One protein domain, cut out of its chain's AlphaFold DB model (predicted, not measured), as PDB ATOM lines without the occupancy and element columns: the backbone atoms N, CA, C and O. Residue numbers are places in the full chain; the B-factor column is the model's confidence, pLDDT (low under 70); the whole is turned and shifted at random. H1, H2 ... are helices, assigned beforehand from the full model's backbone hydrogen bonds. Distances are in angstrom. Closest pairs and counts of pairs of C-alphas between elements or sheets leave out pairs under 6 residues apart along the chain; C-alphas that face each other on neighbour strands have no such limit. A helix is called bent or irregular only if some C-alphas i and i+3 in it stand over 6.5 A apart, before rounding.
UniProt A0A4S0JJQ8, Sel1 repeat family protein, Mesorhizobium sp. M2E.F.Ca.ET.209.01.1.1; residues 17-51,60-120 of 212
ATOM      1  N   PHE A  17       5.048 -45.988 -42.739       81.81
ATOM      2  CA  PHE A  17       3.587 -46.052 -42.817       81.81
ATOM      3  C   PHE A  17       2.982 -44.897 -43.645       81.81
ATOM      4  O   PHE A  17       3.306 -43.738 -43.385       81.81
ATOM      5  N   ASP A  18       2.088 -45.173 -44.614       87.50
ATOM      6  CA  ASP A  18       1.564 -44.137 -45.527       87.50
ATOM      7  C   ASP A  18       0.901 -42.979 -44.739       87.50
ATOM      8  O   ASP A  18      -0.196 -43.144 -44.178       87.50
ATOM      9  N   PRO A  19       1.477 -41.757 -44.752       87.31
ATOM     10  CA  PRO A  19       0.943 -40.625 -43.993       87.31
ATOM     11  C   PRO A  19      -0.480 -40.225 -44.413       87.31
ATOM     12  O   PRO A  19      -1.248 -39.642 -43.633       87.31
ATOM     13  N   ARG A  20      -0.882 -40.549 -45.651       90.38
ATOM     14  CA  ARG A  20      -2.242 -40.304 -46.154       90.38
ATOM     15  C   ARG A  20      -3.241 -41.254 -45.508       90.38
ATOM     16  O   ARG A  20      -4.377 -40.840 -45.250       90.38
ATOM     17  N   VAL A  21      -2.839 -42.499 -45.251       92.50
ATOM     18  CA  VAL A  21      -3.637 -43.474 -44.497       92.50
ATOM     19  C   VAL A  21      -3.773 -43.003 -43.054       92.50
ATOM     20  O   VAL A  21      -4.903 -42.938 -42.569       92.50
ATOM     21  N   MET A  22      -2.687 -42.537 -42.423       93.31
ATOM     22  CA  MET A  22      -2.731 -42.008 -41.047       93.31
ATOM     23  C   MET A  22      -3.724 -40.853 -40.947       93.31
ATOM     24  O   MET A  22      -4.649 -40.856 -40.139       93.31
ATOM     25  N   SER A  23      -3.612 -39.892 -41.863       93.19
ATOM     26  CA  SER A  23      -4.509 -38.739 -41.914       93.19
ATOM     27  C   SER A  23      -5.984 -39.139 -42.067       93.19
ATOM     28  O   SER A  23      -6.866 -38.490 -41.503       93.19
ATOM     29  N   LYS A  24      -6.288 -40.191 -42.840       94.69
ATOM     30  CA  LYS A  24      -7.658 -40.721 -42.974       94.69
ATOM     31  C   LYS A  24      -8.122 -41.395 -41.685       94.69
ATOM     32  O   LYS A  24      -9.227 -41.095 -41.235       94.69
ATOM     33  N   LEU A  25      -7.277 -42.232 -41.088       94.75
ATOM     34  CA  LEU A  25      -7.558 -42.935 -39.842       94.75
ATOM     35  C   LEU A  25      -7.860 -41.952 -38.707       94.75
ATOM     36  O   LEU A  25      -8.917 -42.029 -38.088       94.75
ATOM     37  N   LEU A  26      -6.987 -40.967 -38.488       93.44
ATOM     38  CA  LEU A  26      -7.151 -39.961 -37.436       93.44
ATOM     39  C   LEU A  26      -8.425 -39.128 -37.620       93.44
ATOM     40  O   LEU A  26      -9.055 -38.742 -36.634       93.44
ATOM     41  N   ARG A  27      -8.827 -38.859 -38.870       92.44
ATOM     42  CA  ARG A  27     -10.120 -38.222 -39.163       92.44
ATOM     43  C   ARG A  27     -11.290 -39.136 -38.821       92.44
ATOM     44  O   ARG A  27     -12.284 -38.642 -38.302       92.44
ATOM     45  N   GLU A  28     -11.207 -40.433 -39.104       90.81
ATOM     46  CA  GLU A  28     -12.265 -41.377 -38.734       90.81
ATOM     47  C   GLU A  28     -12.396 -41.508 -37.213       90.81
ATOM     48  O   GLU A  28     -13.505 -41.380 -36.694       90.81
ATOM     49  N   VAL A  29     -11.273 -41.658 -36.504       90.19
ATOM     50  CA  VAL A  29     -11.221 -41.669 -35.034       90.19
ATOM     51  C   VAL A  29     -11.829 -40.387 -34.473       90.19
ATOM     52  O   VAL A  29     -12.726 -40.452 -33.644       90.19
ATOM     53  N   GLY A  30     -11.420 -39.216 -34.975       86.31
ATOM     54  CA  GLY A  30     -11.932 -37.927 -34.498       86.31
ATOM     55  C   GLY A  30     -13.419 -37.689 -34.784       86.31
ATOM     56  O   GLY A  30     -14.084 -36.984 -34.031       86.31
ATOM     57  N   ARG A  31     -13.971 -38.279 -35.854       86.31
ATOM     58  CA  ARG A  31     -15.411 -38.195 -36.164       86.31
ATOM     59  C   ARG A  31     -16.262 -39.072 -35.253       86.31
ATOM     60  O   ARG A  31     -17.457 -38.813 -35.118       86.31
ATOM     61  N   ARG A  32     -15.686 -40.121 -34.670       78.38
ATOM     62  CA  ARG A  32     -16.401 -41.041 -33.788       78.38
ATOM     63  C   ARG A  32     -16.197 -40.594 -32.345       78.38
ATOM     64  O   ARG A  32     -15.094 -40.608 -31.825       78.38
ATOM     65  N   GLY A  33     -17.279 -40.207 -31.674       72.00
ATOM     66  CA  GLY A  33     -17.225 -39.773 -30.271       72.00
ATOM     67  C   GLY A  33     -17.028 -40.909 -29.259       72.00
ATOM     68  O   GLY A  33     -16.786 -40.640 -28.086       72.00
ATOM     69  N   THR A  34     -17.142 -42.173 -29.679       69.75
ATOM     70  CA  THR A  34     -17.135 -43.337 -28.775       69.75
ATOM     71  C   THR A  34     -15.802 -43.540 -28.043       69.75
ATOM     72  O   THR A  34     -15.849 -43.660 -26.818       69.75
ATOM     73  N   PRO A  35     -14.626 -43.476 -28.708       73.44
ATOM     74  CA  PRO A  35     -13.340 -43.474 -28.009       73.44
ATOM     75  C   PRO A  35     -13.267 -42.406 -26.911       73.44
ATOM     76  O   PRO A  35     -12.863 -42.707 -25.792       73.44
ATOM     77  N   ASN A  36     -13.764 -41.189 -27.169       76.25
ATOM     78  CA  ASN A  36     -13.790 -40.115 -26.167       76.25
ATOM     79  C   ASN A  36     -14.705 -40.429 -24.970       76.25
ATOM     80  O   ASN A  36     -14.373 -40.069 -23.842       76.25
ATOM     81  N   ALA A  37     -15.843 -41.096 -25.189       84.31
ATOM     82  CA  ALA A  37     -16.776 -41.447 -24.116       84.31
ATOM     83  C   ALA A  37     -16.203 -42.498 -23.149       84.31
ATOM     84  O   ALA A  37     -16.474 -42.440 -21.947       84.31
ATOM     85  N   TYR A  38     -15.417 -43.447 -23.662       89.75
ATOM     86  CA  TYR A  38     -14.731 -44.453 -22.850       89.75
ATOM     87  C   TYR A  38     -13.433 -43.936 -22.236       89.75
ATOM     88  O   TYR A  38     -13.102 -44.320 -21.119       89.75
ATOM     89  N   PHE A  39     -12.729 -43.037 -22.925       88.88
ATOM     90  CA  PHE A  39     -11.467 -42.470 -22.457       88.88
ATOM     91  C   PHE A  39     -11.582 -41.827 -21.067       88.88
ATOM     92  O   PHE A  39     -10.663 -41.953 -20.269       88.88
ATOM     93  N   GLN A  40     -12.722 -41.214 -20.740       86.69
ATOM     94  CA  GLN A  40     -12.969 -40.543 -19.455       86.69
ATOM     95  C   GLN A  40     -13.489 -41.478 -18.344       86.69
ATOM     96  O   GLN A  40     -14.069 -41.015 -17.362       86.69
ATOM     97  N   ARG A  41     -13.370 -42.800 -18.506       90.69
ATOM     98  CA  ARG A  41     -13.862 -43.799 -17.546       90.69
ATOM     99  C   ARG A  41     -12.752 -44.750 -17.142       90.69
ATOM    100  O   ARG A  41     -11.804 -44.962 -17.894       90.69
ATOM    101  N   CYS A  42     -12.905 -45.354 -15.967       94.06
ATOM    102  CA  CYS A  42     -11.989 -46.398 -15.548       94.06
ATOM    103  C   CYS A  42     -12.058 -47.587 -16.526       94.06
ATOM    104  O   CYS A  42     -13.172 -48.045 -16.807       94.06
ATOM    105  N   PRO A  43     -10.926 -48.117 -17.032       95.81
ATOM    106  CA  PRO A  43     -10.935 -49.249 -17.959       95.81
ATOM    107  C   PRO A  43     -11.675 -50.475 -17.398       95.81
ATOM    108  O   PRO A  43     -12.477 -51.086 -18.104       95.81
ATOM    109  N   ALA A  44     -11.500 -50.769 -16.106       96.31
ATOM    110  CA  ALA A  44     -12.219 -51.848 -15.425       96.31
ATOM    111  C   ALA A  44     -13.758 -51.713 -15.500       96.31
ATOM    112  O   ALA A  44     -14.459 -52.716 -15.637       96.31
ATOM    113  N   ASP A  45     -14.298 -50.489 -15.495       95.25
ATOM    114  CA  ASP A  45     -15.749 -50.242 -15.530       95.25
ATOM    115  C   ASP A  45     -16.354 -50.375 -16.936       95.25
ATOM    116  O   ASP A  45     -17.570 -50.555 -17.103       95.25
ATOM    117  N   ILE A  46     -15.518 -50.239 -17.968       95.00
ATOM    118  CA  ILE A  46     -15.943 -50.242 -19.372       95.00
ATOM    119  C   ILE A  46     -15.680 -51.564 -20.083       95.00
ATOM    120  O   ILE A  46     -16.111 -51.706 -21.227       95.00
ATOM    121  N   TRP A  47     -15.037 -52.531 -19.423       96.19
ATOM    122  CA  TRP A  47     -14.773 -53.863 -19.964       96.19
ATOM    123  C   TRP A  47     -15.987 -54.441 -20.697       96.19
ATOM    124  O   TRP A  47     -17.086 -54.549 -20.142       96.19
ATOM    125  N   ARG A  48     -15.784 -54.791 -21.974       93.19
ATOM    126  CA  ARG A  48     -16.786 -55.425 -22.849       93.19
ATOM    127  C   ARG A  48     -18.118 -54.665 -23.009       93.19
ATOM    128  O   ARG A  48     -19.096 -55.243 -23.482       93.19
ATOM    129  N   LYS A  49     -18.192 -53.366 -22.685       92.44
ATOM    130  CA  LYS A  49     -19.416 -52.550 -22.867       92.44
ATOM    131  C   LYS A  49     -19.792 -52.303 -24.332       92.44
ATOM    132  O   LYS A  49     -20.926 -51.917 -24.601       92.44
ATOM    133  N   SER A  50     -18.871 -52.533 -25.267       87.12
ATOM    134  CA  SER A  50     -19.040 -52.312 -26.706       87.12
ATOM    135  C   SER A  50     -19.116 -53.613 -27.523       87.12
ATOM    136  O   SER A  50     -18.928 -53.570 -28.739       87.12
ATOM    137  N   VAL A  51     -19.371 -54.761 -26.886       83.75
ATOM    138  CA  VAL A  51     -19.456 -56.062 -27.571       83.75
ATOM    139  C   VAL A  51     -20.863 -56.269 -28.156       83.75
ATOM    140  O   VAL A  51     -21.848 -56.215 -27.412       83.75
ATOM    141  N   GLU A  60      -8.329 -63.561 -37.208       85.06
ATOM    142  CA  GLU A  60      -7.190 -63.154 -36.386       85.06
ATOM    143  C   GLU A  60      -6.595 -61.839 -36.907       85.06
ATOM    144  O   GLU A  60      -6.461 -61.618 -38.124       85.06
ATOM    145  N   MET A  61      -6.269 -60.954 -35.969       91.38
ATOM    146  CA  MET A  61      -5.670 -59.649 -36.226       91.38
ATOM    147  C   MET A  61      -4.350 -59.541 -35.482       91.38
ATOM    148  O   MET A  61      -4.208 -60.048 -34.374       91.38
ATOM    149  N   ASN A  62      -3.396 -58.878 -36.120       94.38
ATOM    150  CA  ASN A  62      -2.094 -58.557 -35.560       94.38
ATOM    151  C   ASN A  62      -1.642 -57.193 -36.089       94.38
ATOM    152  O   ASN A  62      -2.246 -56.646 -37.021       94.38
ATOM    153  N   TYR A  63      -0.576 -56.675 -35.485       94.31
ATOM    154  CA  TYR A  63      -0.015 -55.373 -35.817       94.31
ATOM    155  C   TYR A  63       0.257 -55.225 -37.321       94.31
ATOM    156  O   TYR A  63      -0.352 -54.370 -37.953       94.31
ATOM    157  N   ASP A  64       1.058 -56.112 -37.924       93.00
ATOM    158  CA  ASP A  64       1.459 -56.028 -39.338       93.00
ATOM    159  C   ASP A  64       0.268 -55.954 -40.302       93.00
ATOM    160  O   ASP A  64       0.306 -55.288 -41.341       93.00
ATOM    161  N   ARG A  65      -0.815 -56.677 -39.995       93.31
ATOM    162  CA  ARG A  65      -2.034 -56.640 -40.802       93.31
ATOM    163  C   ARG A  65      -2.738 -55.294 -40.681       93.31
ATOM    164  O   ARG A  65      -3.159 -54.753 -41.702       93.31
ATOM    165  N   CYS A  66      -2.875 -54.774 -39.465       94.44
ATOM    166  CA  CYS A  66      -3.513 -53.484 -39.234       94.44
ATOM    167  C   CYS A  66      -2.639 -52.305 -39.654       94.44
ATOM    168  O   CYS A  66      -3.169 -51.264 -40.015       94.44
ATOM    169  N   GLU A  67      -1.324 -52.462 -39.686       92.69
ATOM    170  CA  GLU A  67      -0.421 -51.470 -40.249       92.69
ATOM    171  C   GLU A  67      -0.622 -51.356 -41.769       92.69
ATOM    172  O   GLU A  67      -0.781 -50.257 -42.301       92.69
ATOM    173  N   ARG A  68      -0.735 -52.492 -42.472       91.50
ATOM    174  CA  ARG A  68      -1.011 -52.513 -43.920       91.50
ATOM    175  C   ARG A  68      -2.418 -52.037 -44.293       91.50
ATOM    176  O   ARG A  68      -2.585 -51.429 -45.347       91.50
ATOM    177  N   ASP A  69      -3.429 -52.326 -43.469       93.00
ATOM    178  CA  ASP A  69      -4.829 -51.949 -43.721       93.00
ATOM    179  C   ASP A  69      -5.505 -51.346 -42.477       93.00
ATOM    180  O   ASP A  69      -6.451 -51.885 -41.889       93.00
ATOM    181  N   ALA A  70      -4.998 -50.181 -42.070       94.50
ATOM    182  CA  ALA A  70      -5.421 -49.516 -40.841       94.50
ATOM    183  C   ALA A  70      -6.898 -49.100 -40.849       94.50
ATOM    184  O   ALA A  70      -7.558 -49.119 -39.809       94.50
ATOM    185  N   LEU A  71      -7.445 -48.757 -42.019       94.56
ATOM    186  CA  LEU A  71      -8.852 -48.371 -42.139       94.56
ATOM    187  C   LEU A  71      -9.785 -49.578 -41.989       94.56
ATOM    188  O   LEU A  71     -10.835 -49.452 -41.354       94.56
ATOM    189  N   ALA A  72      -9.417 -50.755 -42.510       93.00
ATOM    190  CA  ALA A  72     -10.205 -51.963 -42.283       93.00
ATOM    191  C   ALA A  72     -10.200 -52.383 -40.805       93.00
ATOM    192  O   ALA A  72     -11.263 -52.704 -40.264       93.00
ATOM    193  N   CYS A  73      -9.047 -52.330 -40.128       94.31
ATOM    194  CA  CYS A  73      -8.979 -52.624 -38.694       94.31
ATOM    195  C   CYS A  73      -9.782 -51.621 -37.859       94.31
ATOM    196  O   CYS A  73     -10.582 -52.030 -37.014       94.31
ATOM    197  N   ALA A  74      -9.667 -50.323 -38.154       94.00
ATOM    198  CA  ALA A  74     -10.453 -49.296 -37.478       94.00
ATOM    199  C   ALA A  74     -11.957 -49.530 -37.651       94.00
ATOM    200  O   ALA A  74     -12.724 -49.448 -36.689       94.00
ATOM    201  N   ARG A  75     -12.397 -49.913 -38.853       91.88
ATOM    202  CA  ARG A  75     -13.793 -50.272 -39.101       91.88
ATOM    203  C   ARG A  75     -14.251 -51.449 -38.233       91.88
ATOM    204  O   ARG A  75     -15.290 -51.337 -37.583       91.88
ATOM    205  N   LEU A  76     -13.497 -52.549 -38.206       91.44
ATOM    206  CA  LEU A  76     -13.813 -53.715 -37.366       91.44
ATOM    207  C   LEU A  76     -13.877 -53.341 -35.883       91.44
ATOM    208  O   LEU A  76     -14.760 -53.816 -35.161       91.44
ATOM    209  N   CYS A  77     -12.983 -52.451 -35.455       92.44
ATOM    210  CA  CYS A  77     -12.985 -51.925 -34.106       92.44
ATOM    211  C   CYS A  77     -14.275 -51.162 -33.783       92.44
ATOM    212  O   CYS A  77     -14.944 -51.443 -32.788       92.44
ATOM    213  N   PHE A  78     -14.660 -50.209 -34.632       89.69
ATOM    214  CA  PHE A  78     -15.828 -49.365 -34.382       89.69
ATOM    215  C   PHE A  78     -17.162 -50.091 -34.532       89.69
ATOM    216  O   PHE A  78     -18.159 -49.658 -33.957       89.69
ATOM    217  N   GLU A  79     -17.196 -51.192 -35.277       86.81
ATOM    218  CA  GLU A  79     -18.342 -52.102 -35.292       86.81
ATOM    219  C   GLU A  79     -18.439 -52.929 -33.987       86.81
ATOM    220  O   GLU A  79     -19.399 -53.674 -33.803       86.81
ATOM    221  N   GLY A  80     -17.462 -52.805 -33.075       81.19
ATOM    222  CA  GLY A  80     -17.360 -53.582 -31.835       81.19
ATOM    223  C   GLY A  80     -17.029 -55.050 -32.083       81.19
ATOM    224  O   GLY A  80     -17.138 -55.877 -31.184       81.19
ATOM    225  N   ARG A  81     -16.678 -55.393 -33.325       81.81
ATOM    226  CA  ARG A  81     -16.641 -56.772 -33.788       81.81
ATOM    227  C   ARG A  81     -15.343 -57.456 -33.454       81.81
ATOM    228  O   ARG A  81     -15.397 -58.657 -33.359       81.81
ATOM    229  N   ASN A  82     -14.217 -56.762 -33.322       90.62
ATOM    230  CA  ASN A  82     -12.920 -57.415 -33.148       90.62
ATOM    231  C   ASN A  82     -12.053 -56.648 -32.124       90.62
ATOM    232  O   ASN A  82     -11.624 -55.527 -32.424       90.62
ATOM    233  N   PRO A  83     -11.845 -57.200 -30.913       92.38
ATOM    234  CA  PRO A  83     -11.047 -56.564 -29.866       92.38
ATOM    235  C   PRO A  83      -9.582 -56.363 -30.265       92.38
ATOM    236  O   PRO A  83      -9.018 -55.298 -30.007       92.38
ATOM    237  N   GLU A  84      -8.985 -57.337 -30.949       93.88
ATOM    238  CA  GLU A  84      -7.606 -57.281 -31.435       93.88
ATOM    239  C   GLU A  84      -7.453 -56.188 -32.497       93.88
ATOM    240  O   GLU A  84      -6.549 -55.368 -32.405       93.88
ATOM    241  N   ALA A  85      -8.393 -56.063 -33.440       95.19
ATOM    242  CA  ALA A  85      -8.397 -54.968 -34.411       95.19
ATOM    243  C   ALA A  85      -8.445 -53.596 -33.723       95.19
ATOM    244  O   ALA A  85      -7.795 -52.658 -34.184       95.19
ATOM    245  N   CYS A  86      -9.203 -53.456 -32.626       95.38
ATOM    246  CA  CYS A  86      -9.199 -52.222 -31.840       95.38
ATOM    247  C   CYS A  86      -7.843 -51.939 -31.211       95.38
ATOM    248  O   CYS A  86      -7.349 -50.815 -31.315       95.38
ATOM    249  N   PHE A  87      -7.260 -52.945 -30.560       97.56
ATOM    250  CA  PHE A  87      -5.960 -52.822 -29.920       97.56
ATOM    251  C   PHE A  87      -4.870 -52.458 -30.933       97.56
ATOM    252  O   PHE A  87      -4.125 -51.503 -30.726       97.56
ATOM    253  N   GLU A  88      -4.845 -53.139 -32.074       97.62
ATOM    254  CA  GLU A  88      -3.858 -52.877 -33.116       97.62
ATOM    255  C   GLU A  88      -4.092 -51.541 -33.821       97.62
ATOM    256  O   GLU A  88      -3.136 -50.854 -34.160       97.62
ATOM    257  N   THR A  89      -5.342 -51.082 -33.958       96.50
ATOM    258  CA  THR A  89      -5.609 -49.712 -34.430       96.50
ATOM    259  C   THR A  89      -5.019 -48.672 -33.471       96.50
ATOM    260  O   THR A  89      -4.461 -47.671 -33.918       96.50
ATOM    261  N   ALA A  90      -5.112 -48.899 -32.156       97.19
ATOM    262  CA  ALA A  90      -4.502 -48.021 -31.159       97.19
ATOM    263  C   ALA A  90      -2.968 -48.031 -31.255       97.19
ATOM    264  O   ALA A  90      -2.359 -46.961 -31.254       97.19
ATOM    265  N   ARG A  91      -2.354 -49.212 -31.416       97.44
ATOM    266  CA  ARG A  91      -0.903 -49.357 -31.630       97.44
ATOM    267  C   ARG A  91      -0.433 -48.671 -32.908       97.44
ATOM    268  O   ARG A  91       0.529 -47.921 -32.857       97.44
ATOM    269  N   VAL A  92      -1.139 -48.834 -34.027       96.50
ATOM    270  CA  VAL A  92      -0.801 -48.146 -35.285       96.50
ATOM    271  C   VAL A  92      -0.771 -46.627 -35.092       96.50
ATOM    272  O   VAL A  92       0.154 -45.975 -35.569       96.50
ATOM    273  N   ILE A  93      -1.743 -46.055 -34.369       95.81
ATOM    274  CA  ILE A  93      -1.758 -44.617 -34.052       95.81
ATOM    275  C   ILE A  93      -0.608 -44.244 -33.112       95.81
ATOM    276  O   ILE A  93       0.007 -43.203 -33.311       95.81
ATOM    277  N   GLN A  94      -0.320 -45.065 -32.103       94.94
ATOM    278  CA  GLN A  94       0.768 -44.821 -31.156       94.94
ATOM    279  C   GLN A  94       2.140 -44.797 -31.844       94.94
ATOM    280  O   GLN A  94       2.911 -43.873 -31.613       94.94
ATOM    281  N   GLU A  95       2.424 -45.778 -32.700       94.06
ATOM    282  CA  GLU A  95       3.732 -45.936 -33.350       94.06
ATOM    283  C   GLU A  95       3.930 -44.950 -34.514       94.06
ATOM    284  O   GLU A  95       5.030 -44.447 -34.727       94.06
ATOM    285  N   ASN A  96       2.862 -44.629 -35.259       94.06
ATOM    286  CA  ASN A  96       2.969 -43.882 -36.521       94.06
ATOM    287  C   ASN A  96       2.285 -42.503 -36.507       94.06
ATOM    288  O   ASN A  96       2.381 -41.754 -37.479       94.06
ATOM    289  N   GLY A  97       1.529 -42.168 -35.459       90.19
ATOM    290  CA  GLY A  97       0.730 -40.941 -35.403       90.19
ATOM    291  C   GLY A  97       1.532 -39.683 -35.073       90.19
ATOM    292  O   GLY A  97       1.117 -38.597 -35.466       90.19
ATOM    293  N   GLY A  98       2.672 -39.822 -34.393       89.69
ATOM    294  CA  GLY A  98       3.426 -38.703 -33.823       89.69
ATOM    295  C   GLY A  98       2.931 -38.297 -32.428       89.69
ATOM    296  O   GLY A  98       1.853 -38.697 -31.981       89.69
ATOM    297  N   GLU A  99       3.736 -37.498 -31.722       87.50
ATOM    298  CA  GLU A  99       3.514 -37.155 -30.306       87.50
ATOM    299  C   GLU A  99       2.157 -36.481 -30.045       87.50
ATOM    300  O   GLU A  99       1.503 -36.746 -29.033       87.50
ATOM    301  N   ASP A 100       1.687 -35.648 -30.974       88.69
ATOM    302  CA  ASP A 100       0.427 -34.911 -30.851       88.69
ATOM    303  C   ASP A 100      -0.822 -35.803 -31.011       88.69
ATOM    304  O   ASP A 100      -1.944 -35.362 -30.743       88.69
ATOM    305  N   GLN A 101      -0.647 -37.074 -31.391       91.50
ATOM    306  CA  GLN A 101      -1.731 -38.051 -31.533       91.50
ATOM    307  C   GLN A 101      -1.851 -39.017 -30.353       91.50
ATOM    308  O   GLN A 101      -2.781 -39.829 -30.340       91.50
ATOM    309  N   GLN A 102      -0.998 -38.907 -29.329       89.38
ATOM    310  CA  GLN A 102      -1.010 -39.831 -28.193       89.38
ATOM    311  C   GLN A 102      -2.385 -39.907 -27.504       89.38
ATOM    312  O   GLN A 102      -2.847 -40.992 -27.160       89.38
ATOM    313  N   LEU A 103      -3.102 -38.784 -27.372       90.12
ATOM    314  CA  LEU A 103      -4.461 -38.778 -26.806       90.12
ATOM    315  C   LEU A 103      -5.451 -39.624 -27.618       90.12
ATOM    316  O   LEU A 103      -6.340 -40.256 -27.049       90.12
ATOM    317  N   LYS A 104      -5.304 -39.663 -28.947       92.31
ATOM    318  CA  LYS A 104      -6.139 -40.515 -29.800       92.31
ATOM    319  C   LYS A 104      -5.758 -41.982 -29.646       92.31
ATOM    320  O   LYS A 104      -6.661 -42.812 -29.623       92.31
ATOM    321  N   ALA A 105      -4.470 -42.298 -29.498       94.62
ATOM    322  CA  ALA A 105      -4.033 -43.661 -29.198       94.62
ATOM    323  C   ALA A 105      -4.630 -44.154 -27.869       94.62
ATOM    324  O   ALA A 105      -5.250 -45.213 -27.834       94.62
ATOM    325  N   GLU A 106      -4.557 -43.354 -26.801       93.75
ATOM    326  CA  GLU A 106      -5.163 -43.706 -25.509       93.75
ATOM    327  C   GLU A 106      -6.684 -43.862 -25.577       93.75
ATOM    328  O   GLU A 106      -7.246 -44.798 -25.004       93.75
ATOM    329  N   ALA A 107      -7.372 -42.971 -26.296       93.50
ATOM    330  CA  ALA A 107      -8.807 -43.104 -26.511       93.50
ATOM    331  C   ALA A 107      -9.142 -44.410 -27.251       93.50
ATOM    332  O   ALA A 107     -10.136 -45.071 -26.938       93.50
ATOM    333  N   MET A 108      -8.291 -44.824 -28.193       96.44
ATOM    334  CA  MET A 108      -8.434 -46.101 -28.884       96.44
ATOM    335  C   MET A 108      -8.092 -47.304 -27.994       96.44
ATOM    336  O   MET A 108      -8.780 -48.315 -28.100       96.44
ATOM    337  N   PHE A 109      -7.139 -47.211 -27.061       97.31
ATOM    338  CA  PHE A 109      -6.931 -48.257 -26.050       97.31
ATOM    339  C   PHE A 109      -8.137 -48.394 -25.110       97.31
ATOM    340  O   PHE A 109      -8.569 -49.511 -24.822       97.31
ATOM    341  N   ALA A 110      -8.757 -47.282 -24.702       95.12
ATOM    342  CA  ALA A 110     -10.009 -47.315 -23.942       95.12
ATOM    343  C   ALA A 110     -11.147 -47.977 -24.743       95.12
ATOM    344  O   ALA A 110     -11.884 -48.808 -24.212       95.12
ATOM    345  N   GLN A 111     -11.260 -47.672 -26.040       95.50
ATOM    346  CA  GLN A 111     -12.196 -48.352 -26.941       95.50
ATOM    347  C   GLN A 111     -11.888 -49.854 -27.060       95.50
ATOM    348  O   GLN A 111     -12.817 -50.655 -27.018       95.50
ATOM    349  N   ALA A 112     -10.614 -50.246 -27.170       97.00
ATOM    350  CA  ALA A 112     -10.194 -51.646 -27.213       97.00
ATOM    351  C   ALA A 112     -10.559 -52.395 -25.923       97.00
ATOM    352  O   ALA A 112     -11.077 -53.509 -25.967       97.00
ATOM    353  N   CYS A 113     -10.388 -51.760 -24.764       97.25
ATOM    354  CA  CYS A 113     -10.864 -52.306 -23.496       97.25
ATOM    355  C   CYS A 113     -12.391 -52.506 -23.507       97.25
ATOM    356  O   CYS A 113     -12.909 -53.562 -23.132       97.25
ATOM    357  N   ALA A 114     -13.129 -51.521 -24.028       95.38
ATOM    358  CA  ALA A 114     -14.579 -51.610 -24.146       95.38
ATOM    359  C   ALA A 114     -15.058 -52.687 -25.127       95.38
ATOM    360  O   ALA A 114     -16.165 -53.203 -24.963       95.38
ATOM    361  N   THR A 115     -14.257 -53.063 -26.124       93.19
ATOM    362  CA  THR A 115     -14.553 -54.198 -27.008       93.19
ATOM    363  C   THR A 115     -14.095 -55.539 -26.441       93.19
ATOM    364  O   THR A 115     -14.489 -56.565 -26.979       93.19
ATOM    365  N   GLY A 116     -13.377 -55.561 -25.316       94.44
ATOM    366  CA  GLY A 116     -12.951 -56.792 -24.648       94.44
ATOM    367  C   GLY A 116     -11.503 -57.197 -24.912       94.44
ATOM    368  O   GLY A 116     -11.175 -58.366 -24.766       94.44
ATOM    369  N   SER A 117     -10.636 -56.265 -25.309       96.69
ATOM    370  CA  SER A 117      -9.196 -56.516 -25.397       96.69
ATOM    371  C   SER A 117      -8.546 -56.256 -24.041       96.69
ATOM    372  O   SER A 117      -8.467 -55.107 -23.599       96.69
ATOM    373  N   ALA A 118      -8.068 -57.315 -23.381       97.94
ATOM    374  CA  ALA A 118      -7.360 -57.198 -22.104       97.94
ATOM    375  C   ALA A 118      -6.084 -56.347 -22.247       97.94
ATOM    376  O   ALA A 118      -5.839 -55.458 -21.433       97.94
ATOM    377  N   ALA A 119      -5.343 -56.524 -23.346       97.88
ATOM    378  CA  ALA A 119      -4.194 -55.686 -23.691       97.88
ATOM    379  C   ALA A 119      -4.589 -54.205 -23.871       97.88
ATOM    380  O   ALA A 119      -3.890 -53.310 -23.401       97.88
ATOM    381  N   GLY A 120      -5.757 -53.926 -24.464       98.06
ATOM    382  CA  GLY A 120      -6.319 -52.574 -24.534       98.06
ATOM    383  C   GLY A 120      -6.552 -51.945 -23.158       98.06
ATOM    384  O   GLY A 120      -6.179 -50.791 -22.933       98.06
TER     385      GLY A 120
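What this domain is: This is residues 17 to 51 and 60 to 120 of the 212 residues of the protein "Sel1 repeat family protein" of Mesorhizobium sp. M2E.F.Ca.ET.209.01.1.1 (UniProt A0A4S0JJQ8). Two long antiparallel helices, H6 and H7, lie side by side as a hairpin in the core, and H5 crosses H6 with H1 running side by side with H5. Shorter helices pack round this hairpin: H2 crosses H7, H3 packs on H7 residues 110 to 114, and H4 crosses H6. The printed part has 96 residues with seven named helices, H1 to H7 in order along the chain, and no named strand; the class is all helix. The whole is compact, with a radius of gyration of the C-alphas of 11.7 A, and spans 35 by 29 by 20 A.

Where its parts are: H1, residues 19 to 31, begins at C-alpha 19 (0.943, -40.625, -43.993) and is 18.3 A long from first to last C-alpha. H2 is residues 34 to 39 and H3 is residues 43 to 46. Beyond the cut, H4 is residues 63 to 68 and H5, residues 70 to 78, is 12.2 A long. H6, residues 83 to 96, begins at C-alpha 83 (-11.047, -56.564, -29.866) and is 20.0 A long. H7, residues 99 to 115, is 25.1 A long and ends at C-alpha 115 (-14.553, -54.198, -27.008); it is irregular, with C-alphas 100 and 103 7.4 A apart.

How they stand to each other: H6 and H7 are the hubs, touching four other helices each. They form a helical hairpin at a shallow tilt of 6 degrees, opposite ways; their closest C-alphas, of Cys 86 and Ala 112, are 4.8 A apart. H5 and H6 are a hairpin too, at a steep tilt of 44 degrees, closest at Cys 77 and Cys 86, whose C-alphas are 4.4 A apart. H1, with residues 21 to 25 alone, touches H5 at a shallow tilt of 16 degrees, the same way; the closest C-alphas, of Leu 25 and Leu 71, are 6.0 A apart. H1 only just touches H7, with 3 pairs of C-alphas within 8 A, the closest being Val 29 and Lys 104 at 7.4 A. H2 touches H7, about perpendicular at 83 degrees, with the closest C-alphas, of Pro 35 and Ala 107, 4.8 A apart. H3 touches H7, the closest C-alphas being those of Ile 46 and Ala 114, 5.2 A apart. H4 touches H6, only just about perpendicular at 70.2 degrees, closest at the C-alphas of Tyr 63 and Glu 88, 5.3 A apart. H3 and H4 are apart. Every O i to N i+4 pair is within hydrogen-bond range in H1, H2, H4, H5 and H6, and 11 of 13 are in H7; H3 is too short for such a pair.

The domain as a whole: The two C-alphas farthest apart, those of Asp 18 and Asp 45, are 35.2 A apart. Residues 52 to 59 are not printed, and C-alphas 51 and 60 stand 16.7 A apart across this cut, in the link from H3 to H4. The links printed whole are tight. The mean pLDDT of the printed part is 91.5, and one residue, Thr 34, is under 70.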